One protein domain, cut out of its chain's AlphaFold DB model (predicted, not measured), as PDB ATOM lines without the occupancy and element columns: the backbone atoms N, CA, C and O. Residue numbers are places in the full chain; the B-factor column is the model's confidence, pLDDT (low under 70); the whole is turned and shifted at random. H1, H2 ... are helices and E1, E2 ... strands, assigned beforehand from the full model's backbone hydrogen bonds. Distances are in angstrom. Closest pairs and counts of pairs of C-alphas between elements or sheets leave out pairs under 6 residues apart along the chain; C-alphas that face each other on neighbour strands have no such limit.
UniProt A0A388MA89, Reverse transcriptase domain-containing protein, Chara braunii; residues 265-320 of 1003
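This is residues 265 to 320 of the 1003 residues of the protein "Reverse transcriptase domain-containing protein" of Chara braunii (UniProt A0A388MA89). Four antiparallel strands, E1 E4 E2 E3, make a strongly twisted wall; H1 is not on it. Along 56 printed residues run E1 H1 E2 E3 H2 E4, class mixed. It is compact, 24 by 22 by 16 A, radius of gyration of the C-alphas 10.4 A.

E1, residues 267 to 271, begins at C-alpha (30.018, 21.468, -39.537). H1 is 281 to 288, E2 292 to 295, E3 298 to 301, H2 306 to 309. E4, 313 to 319, 18.5 A, ends at (24.296, 27.027, -35.474).

E4 neighbours E1, N 269 to O 315 2.9 A, and E2, N 294 to O 316 2.8 A; E2 and E3 are a hairpin, N 293 to O 300 2.9 A. H2 only grazes the sheet, with 308 to 309. E1 H1 E2 and E3 H2 E4 are split strand-helix-strand units with a strand between, crossovers right-handed. Every O i to N i+4 pair of H1 is within hydrogen-bond range.

Nothing is cut; six residues have pLDDT under 70, among them 278 to 279.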
ATOM      1  N   VAL A 265      26.167  20.780 -33.908       61.62
ATOM      2  CA  VAL A 265      26.093  22.242 -33.726       61.62
ATOM      3  C   VAL A 265      26.899  22.983 -34.800       61.62
ATOM      4  O   VAL A 265      26.448  24.017 -35.300       61.62
ATOM      5  N   HIS A 266      28.052  22.415 -35.170       77.44
ATOM      6  CA  HIS A 266      29.005  22.943 -36.141       77.44
ATOM      7  C   HIS A 266      29.397  21.878 -37.168       77.44
ATOM      8  O   HIS A 266      29.676  20.742 -36.793       77.44
ATOM      9  N   PHE A 267      29.430  22.255 -38.447       83.44
ATOM     10  CA  PHE A 267      30.018  21.468 -39.537       83.44
ATOM     11  C   PHE A 267      30.230  22.352 -40.772       83.44
ATOM     12  O   PHE A 267      29.402  23.216 -41.072       83.44
ATOM     13  N   SER A 268      31.311  22.108 -41.504       81.81
ATOM     14  CA  SER A 268      31.566  22.710 -42.816       81.81
ATOM     15  C   SER A 268      30.886  21.894 -43.917       81.81
ATOM     16  O   SER A 268      30.741  20.675 -43.802       81.81
ATOM     17  N   PHE A 269      30.466  22.549 -44.996       82.12
ATOM     18  CA  PHE A 269      29.945  21.896 -46.197       82.12
ATOM     19  C   PHE A 269      30.305  22.705 -47.448       82.12
ATOM     20  O   PHE A 269      30.391  23.932 -47.409       82.12
ATOM     21  N   PHE A 270      30.509  22.007 -48.562       79.94
ATOM     22  CA  PHE A 270      30.746  22.607 -49.872       79.94
ATOM     23  C   PHE A 270      29.447  22.635 -50.686       79.94
ATOM     24  O   PHE A 270      28.596  21.755 -50.532       79.94
ATOM     25  N   ILE A 271      29.285  23.653 -51.533       78.81
ATOM     26  CA  ILE A 271      28.202  23.760 -52.514       78.81
ATOM     27  C   ILE A 271      28.817  24.114 -53.871       78.81
ATOM     28  O   ILE A 271      29.520  25.119 -53.983       78.81
ATOM     29  N   ASP A 272      28.516  23.318 -54.896       71.75
ATOM     30  CA  ASP A 272      28.826  23.648 -56.291       71.75
ATOM     31  C   ASP A 272      28.025  24.870 -56.759       71.75
ATOM     32  O   ASP A 272      26.859  25.051 -56.393       71.75
ATOM     33  N   SER A 273      28.627  25.712 -57.598       73.00
ATOM     34  CA  SER A 273      27.960  26.899 -58.134       73.00
ATOM     35  C   SER A 273      26.791  26.526 -59.058       73.00
ATOM     36  O   SER A 273      26.876  25.624 -59.892       73.00
ATOM     37  N   GLY A 274      25.658  27.221 -58.912       70.38
ATOM     38  CA  GLY A 274      24.440  26.916 -59.664       70.38
ATOM     39  C   GLY A 274      23.145  27.268 -58.933       70.38
ATOM     40  O   GLY A 274      23.130  27.606 -57.755       70.38
ATOM     41  N   ASN A 275      22.021  27.180 -59.649       67.81
ATOM     42  CA  ASN A 275      20.679  27.540 -59.162       67.81
ATOM     43  C   ASN A 275      19.749  26.323 -58.929       67.81
ATOM     44  O   ASN A 275      18.578  26.482 -58.563       67.81
ATOM     45  N   ALA A 276      20.253  25.102 -59.141       64.12
ATOM     46  CA  ALA A 276      19.480  23.861 -59.189       64.12
ATOM     47  C   ALA A 276      19.341  23.182 -57.809       64.12
ATOM     48  O   ALA A 276      20.016  22.207 -57.483       64.12
ATOM     49  N   TRP A 277      18.425  23.688 -56.981       70.81
ATOM     50  CA  TRP A 277      18.198  23.173 -55.624       70.81
ATOM     51  C   TRP A 277      17.399  21.862 -55.585       70.81
ATOM     52  O   TRP A 277      16.163  21.886 -55.598       70.81
ATOM     53  N   CYS A 278      18.084  20.729 -55.409       59.00
ATOM     54  CA  CYS A 278      17.455  19.459 -55.018       59.00
ATOM     55  C   CYS A 278      16.606  19.646 -53.739       59.00
ATOM     56  O   CYS A 278      16.991  20.383 -52.831       59.00
ATOM     57  N   GLY A 279      15.394  19.076 -53.702       62.03
ATOM     58  CA  GLY A 279      14.413  19.292 -52.616       62.03
ATOM     59  C   GLY A 279      13.782  20.703 -52.547       62.03
ATOM     60  O   GLY A 279      12.776  20.908 -51.856       62.03
ATOM     61  N   GLY A 280      14.327  21.668 -53.298       70.56
ATOM     62  CA  GLY A 280      13.859  23.045 -53.437       70.56
ATOM     63  C   GLY A 280      14.181  23.946 -52.238       70.56
ATOM     64  O   GLY A 280      13.726  23.710 -51.118       70.56
ATOM     65  N   TRP A 281      14.862  25.074 -52.480       79.25
ATOM     66  CA  TRP A 281      15.265  26.037 -51.436       79.25
ATOM     67  C   TRP A 281      14.125  26.472 -50.491       79.25
ATOM     68  O   TRP A 281      14.333  26.644 -49.292       79.25
ATOM     69  N   LYS A 282      12.885  26.592 -50.991       74.75
ATOM     70  CA  LYS A 282      11.697  26.934 -50.178       74.75
ATOM     71  C   LYS A 282      11.398  25.905 -49.070       74.75
ATOM     72  O   LYS A 282      10.747  26.259 -48.087       74.75
ATOM     73  N   SER A 283      11.844  24.657 -49.210       72.56
ATOM     74  CA  SER A 283      11.733  23.595 -48.200       72.56
ATOM     75  C   SER A 283      12.765  23.788 -47.091       72.56
ATOM     76  O   SER A 283      12.402  23.851 -45.914       72.56
ATOM     77  N   VAL A 284      14.030  23.980 -47.483       76.62
ATOM     78  CA  VAL A 284      15.169  24.245 -46.592       76.62
ATOM     79  C   VAL A 284      14.940  25.524 -45.790       76.62
ATOM     80  O   VAL A 284      14.912  25.487 -44.559       76.62
ATOM     81  N   ALA A 285      14.654  26.636 -46.470       76.69
ATOM     82  CA  ALA A 285      14.396  27.921 -45.834       76.69
ATOM     83  C   ALA A 285      13.199  27.870 -44.868       76.69
ATOM     84  O   ALA A 285      13.246  28.506 -43.824       76.69
ATOM     85  N   ARG A 286      12.143  27.090 -45.150       69.81
ATOM     86  CA  ARG A 286      10.997  26.952 -44.227       69.81
ATOM     87  C   ARG A 286      11.343  26.173 -42.954       69.81
ATOM     88  O   ARG A 286      10.749  26.446 -41.915       69.81
ATOM     89  N   ALA A 287      12.242  25.195 -43.039       70.50
ATOM     90  CA  ALA A 287      12.608  24.353 -41.902       70.50
ATOM     91  C   ALA A 287      13.768  24.924 -41.075       70.50
ATOM     92  O   ALA A 287      13.757  24.755 -39.863       70.50
ATOM     93  N   PHE A 288      14.731  25.607 -41.699       77.75
ATOM     94  CA  PHE A 288      16.014  25.968 -41.081       77.75
ATOM     95  C   PHE A 288      16.348  27.474 -41.163       77.75
ATOM     96  O   PHE A 288      17.504  27.852 -40.975       77.75
ATOM     97  N   SER A 289      15.361  28.356 -41.410       76.06
ATOM     98  CA  SER A 289      15.545  29.810 -41.656       76.06
ATOM     99  C   SER A 289      16.438  30.558 -40.663       76.06
ATOM    100  O   SER A 289      17.048  31.562 -41.034       76.06
ATOM    101  N   ASN A 290      16.437  30.111 -39.405       78.19
ATOM    102  CA  ASN A 290      17.054  30.784 -38.259       78.19
ATOM    103  C   ASN A 290      18.393  30.140 -37.847       78.19
ATOM    104  O   ASN A 290      18.961  30.495 -36.805       78.19
ATOM    105  N   SER A 291      18.874  29.193 -38.655       82.50
ATOM    106  CA  SER A 291      20.235  28.671 -38.575       82.50
ATOM    107  C   SER A 291      21.228  29.756 -38.998       82.50
ATOM    108  O   SER A 291      20.895  30.609 -39.826       82.50
ATOM    109  N   ILE A 292      22.426  29.742 -38.423       85.75
ATOM    110  CA  ILE A 292      23.484  30.723 -38.697       85.75
ATOM    111  C   ILE A 292      24.590  30.028 -39.485       85.75
ATOM    112  O   ILE A 292      25.024  28.946 -39.097       85.75
ATOM    113  N   VAL A 293      25.042  30.661 -40.564       87.25
ATOM    114  CA  VAL A 293      26.100  30.173 -41.457       87.25
ATOM    115  C   VAL A 293      27.170  31.256 -41.590       87.25
ATOM    116  O   VAL A 293      26.839  32.442 -41.664       87.25
ATOM    117  N   CYS A 294      28.443  30.869 -41.607       84.31
ATOM    118  CA  CYS A 294      29.550  31.757 -41.936       84.31
ATOM    119  C   CYS A 294      29.785  31.730 -43.451       84.31
ATOM    120  O   CYS A 294      30.083  30.684 -44.023       84.31
ATOM    121  N   CYS A 295      29.631  32.886 -44.095       79.19
ATOM    122  CA  CYS A 295      29.986  33.110 -45.493       79.19
ATOM    123  C   CYS A 295      31.273  33.945 -45.498       79.19
ATOM    124  O   CYS A 295      31.223  35.176 -45.396       79.19
ATOM    125  N   GLY A 296      32.428  33.275 -45.510       75.62
ATOM    126  CA  GLY A 296      33.713  33.913 -45.211       75.62
ATOM    127  C   GLY A 296      33.695  34.571 -43.826       75.62
ATOM    128  O   GLY A 296      33.219  33.987 -42.854       75.62
ATOM    129  N   ARG A 297      34.151  35.828 -43.729       71.00
ATOM    130  CA  ARG A 297      34.198  36.585 -42.458       71.00
ATOM    131  C   ARG A 297      32.825  37.051 -41.928       71.00
ATOM    132  O   ARG A 297      32.776  37.639 -40.851       71.00
ATOM    133  N   GLN A 298      31.711  36.824 -42.638       77.00
ATOM    134  CA  GLN A 298      30.377  37.290 -42.221       77.00
ATOM    135  C   GLN A 298      29.460  36.154 -41.746       77.00
ATOM    136  O   GLN A 298      29.172  35.218 -42.490       77.00
ATOM    137  N   ARG A 299      28.900  36.293 -40.537       84.19
ATOM    138  CA  ARG A 299      27.829  35.422 -40.020       84.19
ATOM    139  C   ARG A 299      26.467  35.896 -40.536       84.19
ATOM    140  O   ARG A 299      26.032  36.997 -40.209       84.19
ATOM    141  N   LYS A 300      25.778  35.060 -41.312       85.69
ATOM    142  CA  LYS A 300      24.466  35.343 -41.923       85.69
ATOM    143  C   LYS A 300      23.420  34.313 -41.479       85.69
ATOM    144  O   LYS A 300      23.743  33.187 -41.106       85.69
ATOM    145  N   LEU A 301      22.139  34.690 -41.516       82.75
ATOM    146  CA  LEU A 301      21.035  33.739 -41.330       82.75
ATOM    147  C   LEU A 301      20.823  32.940 -42.616       82.75
ATOM    148  O   LEU A 301      20.701  33.542 -43.681       82.75
ATOM    149  N   LEU A 302      20.669  31.618 -42.509       83.56
ATOM    150  CA  LEU A 302      20.577  30.695 -43.649       83.56
ATOM    151  C   LEU A 302      19.544  31.133 -44.697       83.56
ATOM    152  O   LEU A 302      19.799  31.037 -45.893       83.56
ATOM    153  N   ARG A 303      18.407  31.705 -44.271       79.31
ATOM    154  CA  ARG A 303      17.366  32.255 -45.167       79.31
ATOM    155  C   ARG A 303      17.861  33.334 -46.149       79.31
ATOM    156  O   ARG A 303      17.210  33.539 -47.169       79.31
ATOM    157  N   MET A 304      18.957  34.027 -45.830       82.19
ATOM    158  CA  MET A 304      19.579  35.082 -46.643       82.19
ATOM    159  C   MET A 304      20.729  34.551 -47.509       82.19
ATOM    160  O   MET A 304      20.988  35.114 -48.567       82.19
ATOM    161  N   CYS A 305      21.366  33.442 -47.117       82.00
ATOM    162  CA  CYS A 305      22.548  32.896 -47.790       82.00
ATOM    163  C   CYS A 305      22.281  32.321 -49.192       82.00
ATOM    164  O   CYS A 305      23.228  31.892 -49.833       82.00
ATOM    165  N   LYS A 306      21.037  32.315 -49.704       82.62
ATOM    166  CA  LYS A 306      20.697  31.731 -51.017       82.62
ATOM    167  C   LYS A 306      21.624  32.226 -52.134       82.62
ATOM    168  O   LYS A 306      22.213  31.419 -52.834       82.62
ATOM    169  N   VAL A 307      21.774  33.544 -52.267       81.19
ATOM    170  CA  VAL A 307      22.579  34.175 -53.333       81.19
ATOM    171  C   VAL A 307      24.086  34.034 -53.081       81.19
ATOM    172  O   VAL A 307      24.875  34.159 -54.012       81.19
ATOM    173  N   ASP A 308      24.499  33.764 -51.840       81.25
ATOM    174  CA  ASP A 308      25.890  33.430 -51.526       81.25
ATOM    175  C   ASP A 308      26.187  31.967 -51.903       81.25
ATOM    176  O   ASP A 308      27.193  31.701 -52.546       81.25
ATOM    177  N   PHE A 309      25.276  31.037 -51.593       83.50
ATOM    178  CA  PHE A 309      25.388  29.618 -51.945       83.50
ATOM    179  C   PHE A 309      25.300  29.361 -53.454       83.50
ATOM    180  O   PHE A 309      26.027  28.522 -53.965       83.50
ATOM    181  N   GLU A 310      24.453  30.087 -54.191       82.31
ATOM    182  CA  GLU A 310      24.307  29.899 -55.648       82.31
ATOM    183  C   GLU A 310      25.553  30.325 -56.449       82.31
ATOM    184  O   GLU A 310      25.686  29.963 -57.618       82.31
ATOM    185  N   LYS A 311      26.494  31.044 -55.818       79.88
ATOM    186  CA  LYS A 311      27.832  31.339 -56.365       79.88
ATOM    187  C   LYS A 311      28.842  30.204 -56.142       79.88
ATOM    188  O   LYS A 311      29.910  30.245 -56.743       79.88
ATOM    189  N   GLY A 312      28.500  29.213 -55.319       78.06
ATOM    190  CA  GLY A 312      29.368  28.114 -54.902       78.06
ATOM    191  C   GLY A 312      30.385  28.488 -53.816       78.06
ATOM    192  O   GLY A 312      30.611  29.666 -53.527       78.06
ATOM    193  N   GLY A 313      30.989  27.469 -53.200       82.56
ATOM    194  CA  GLY A 313      32.061  27.602 -52.206       82.56
ATOM    195  C   GLY A 313      31.871  26.756 -50.941       82.56
ATOM    196  O   GLY A 313      30.902  26.008 -50.798       82.56
ATOM    197  N   THR A 314      32.815  26.895 -50.007       82.38
ATOM    198  CA  THR A 314      32.777  26.264 -48.676       82.38
ATOM    199  C   THR A 314      32.091  27.183 -47.666       82.38
ATOM    200  O   THR A 314      32.391  28.377 -47.603       82.38
ATOM    201  N   PHE A 315      31.195  26.627 -46.851       86.69
ATOM    202  CA  PHE A 315      30.412  27.359 -45.856       86.69
ATOM    203  C   PHE A 315      30.363  26.612 -44.521       86.69
ATOM    204  O   PHE A 315      30.166  25.398 -44.484       86.69
ATOM    205  N   ASP A 316      30.467  27.351 -43.416       85.38
ATOM    206  CA  ASP A 316      30.448  26.776 -42.068       85.38
ATOM    207  C   ASP A 316      29.088  26.970 -41.401       85.38
ATOM    208  O   ASP A 316      28.628  28.100 -41.208       85.38
ATOM    209  N   MET A 317      28.442  25.883 -40.981       83.44
ATOM    210  CA  MET A 317      27.286  25.962 -40.093       83.44
ATOM    211  C   MET A 317      27.762  26.403 -38.700       83.44
ATOM    212  O   MET A 317      28.499  25.695 -38.018       83.44
ATOM    213  N   VAL A 318      27.334  27.588 -38.264       82.44
ATOM    214  CA  VAL A 318      27.669  28.161 -36.948       82.44
ATOM    215  C   VAL A 318      26.598  27.821 -35.908       82.44
ATOM    216  O   VAL A 318      26.880  27.808 -34.715       82.44
ATOM    217  N   ARG A 319      25.354  27.571 -36.339       78.94
ATOM    218  CA  ARG A 319      24.296  27.027 -35.474       78.94
ATOM    219  C   ARG A 319      23.143  26.483 -36.310       78.94
ATOM    220  O   ARG A 319      22.394  27.281 -36.876       78.94
ATOM    221  N   LEU A 320      22.938  25.169 -36.329       79.44
ATOM    222  CA  LEU A 320      21.762  24.550 -36.951       79.44
ATOM    223  C   LEU A 320      20.530  24.660 -36.028       79.44
ATOM    224  O   LEU A 320      20.609  24.330 -34.848       79.44
TER     225      LEU A 320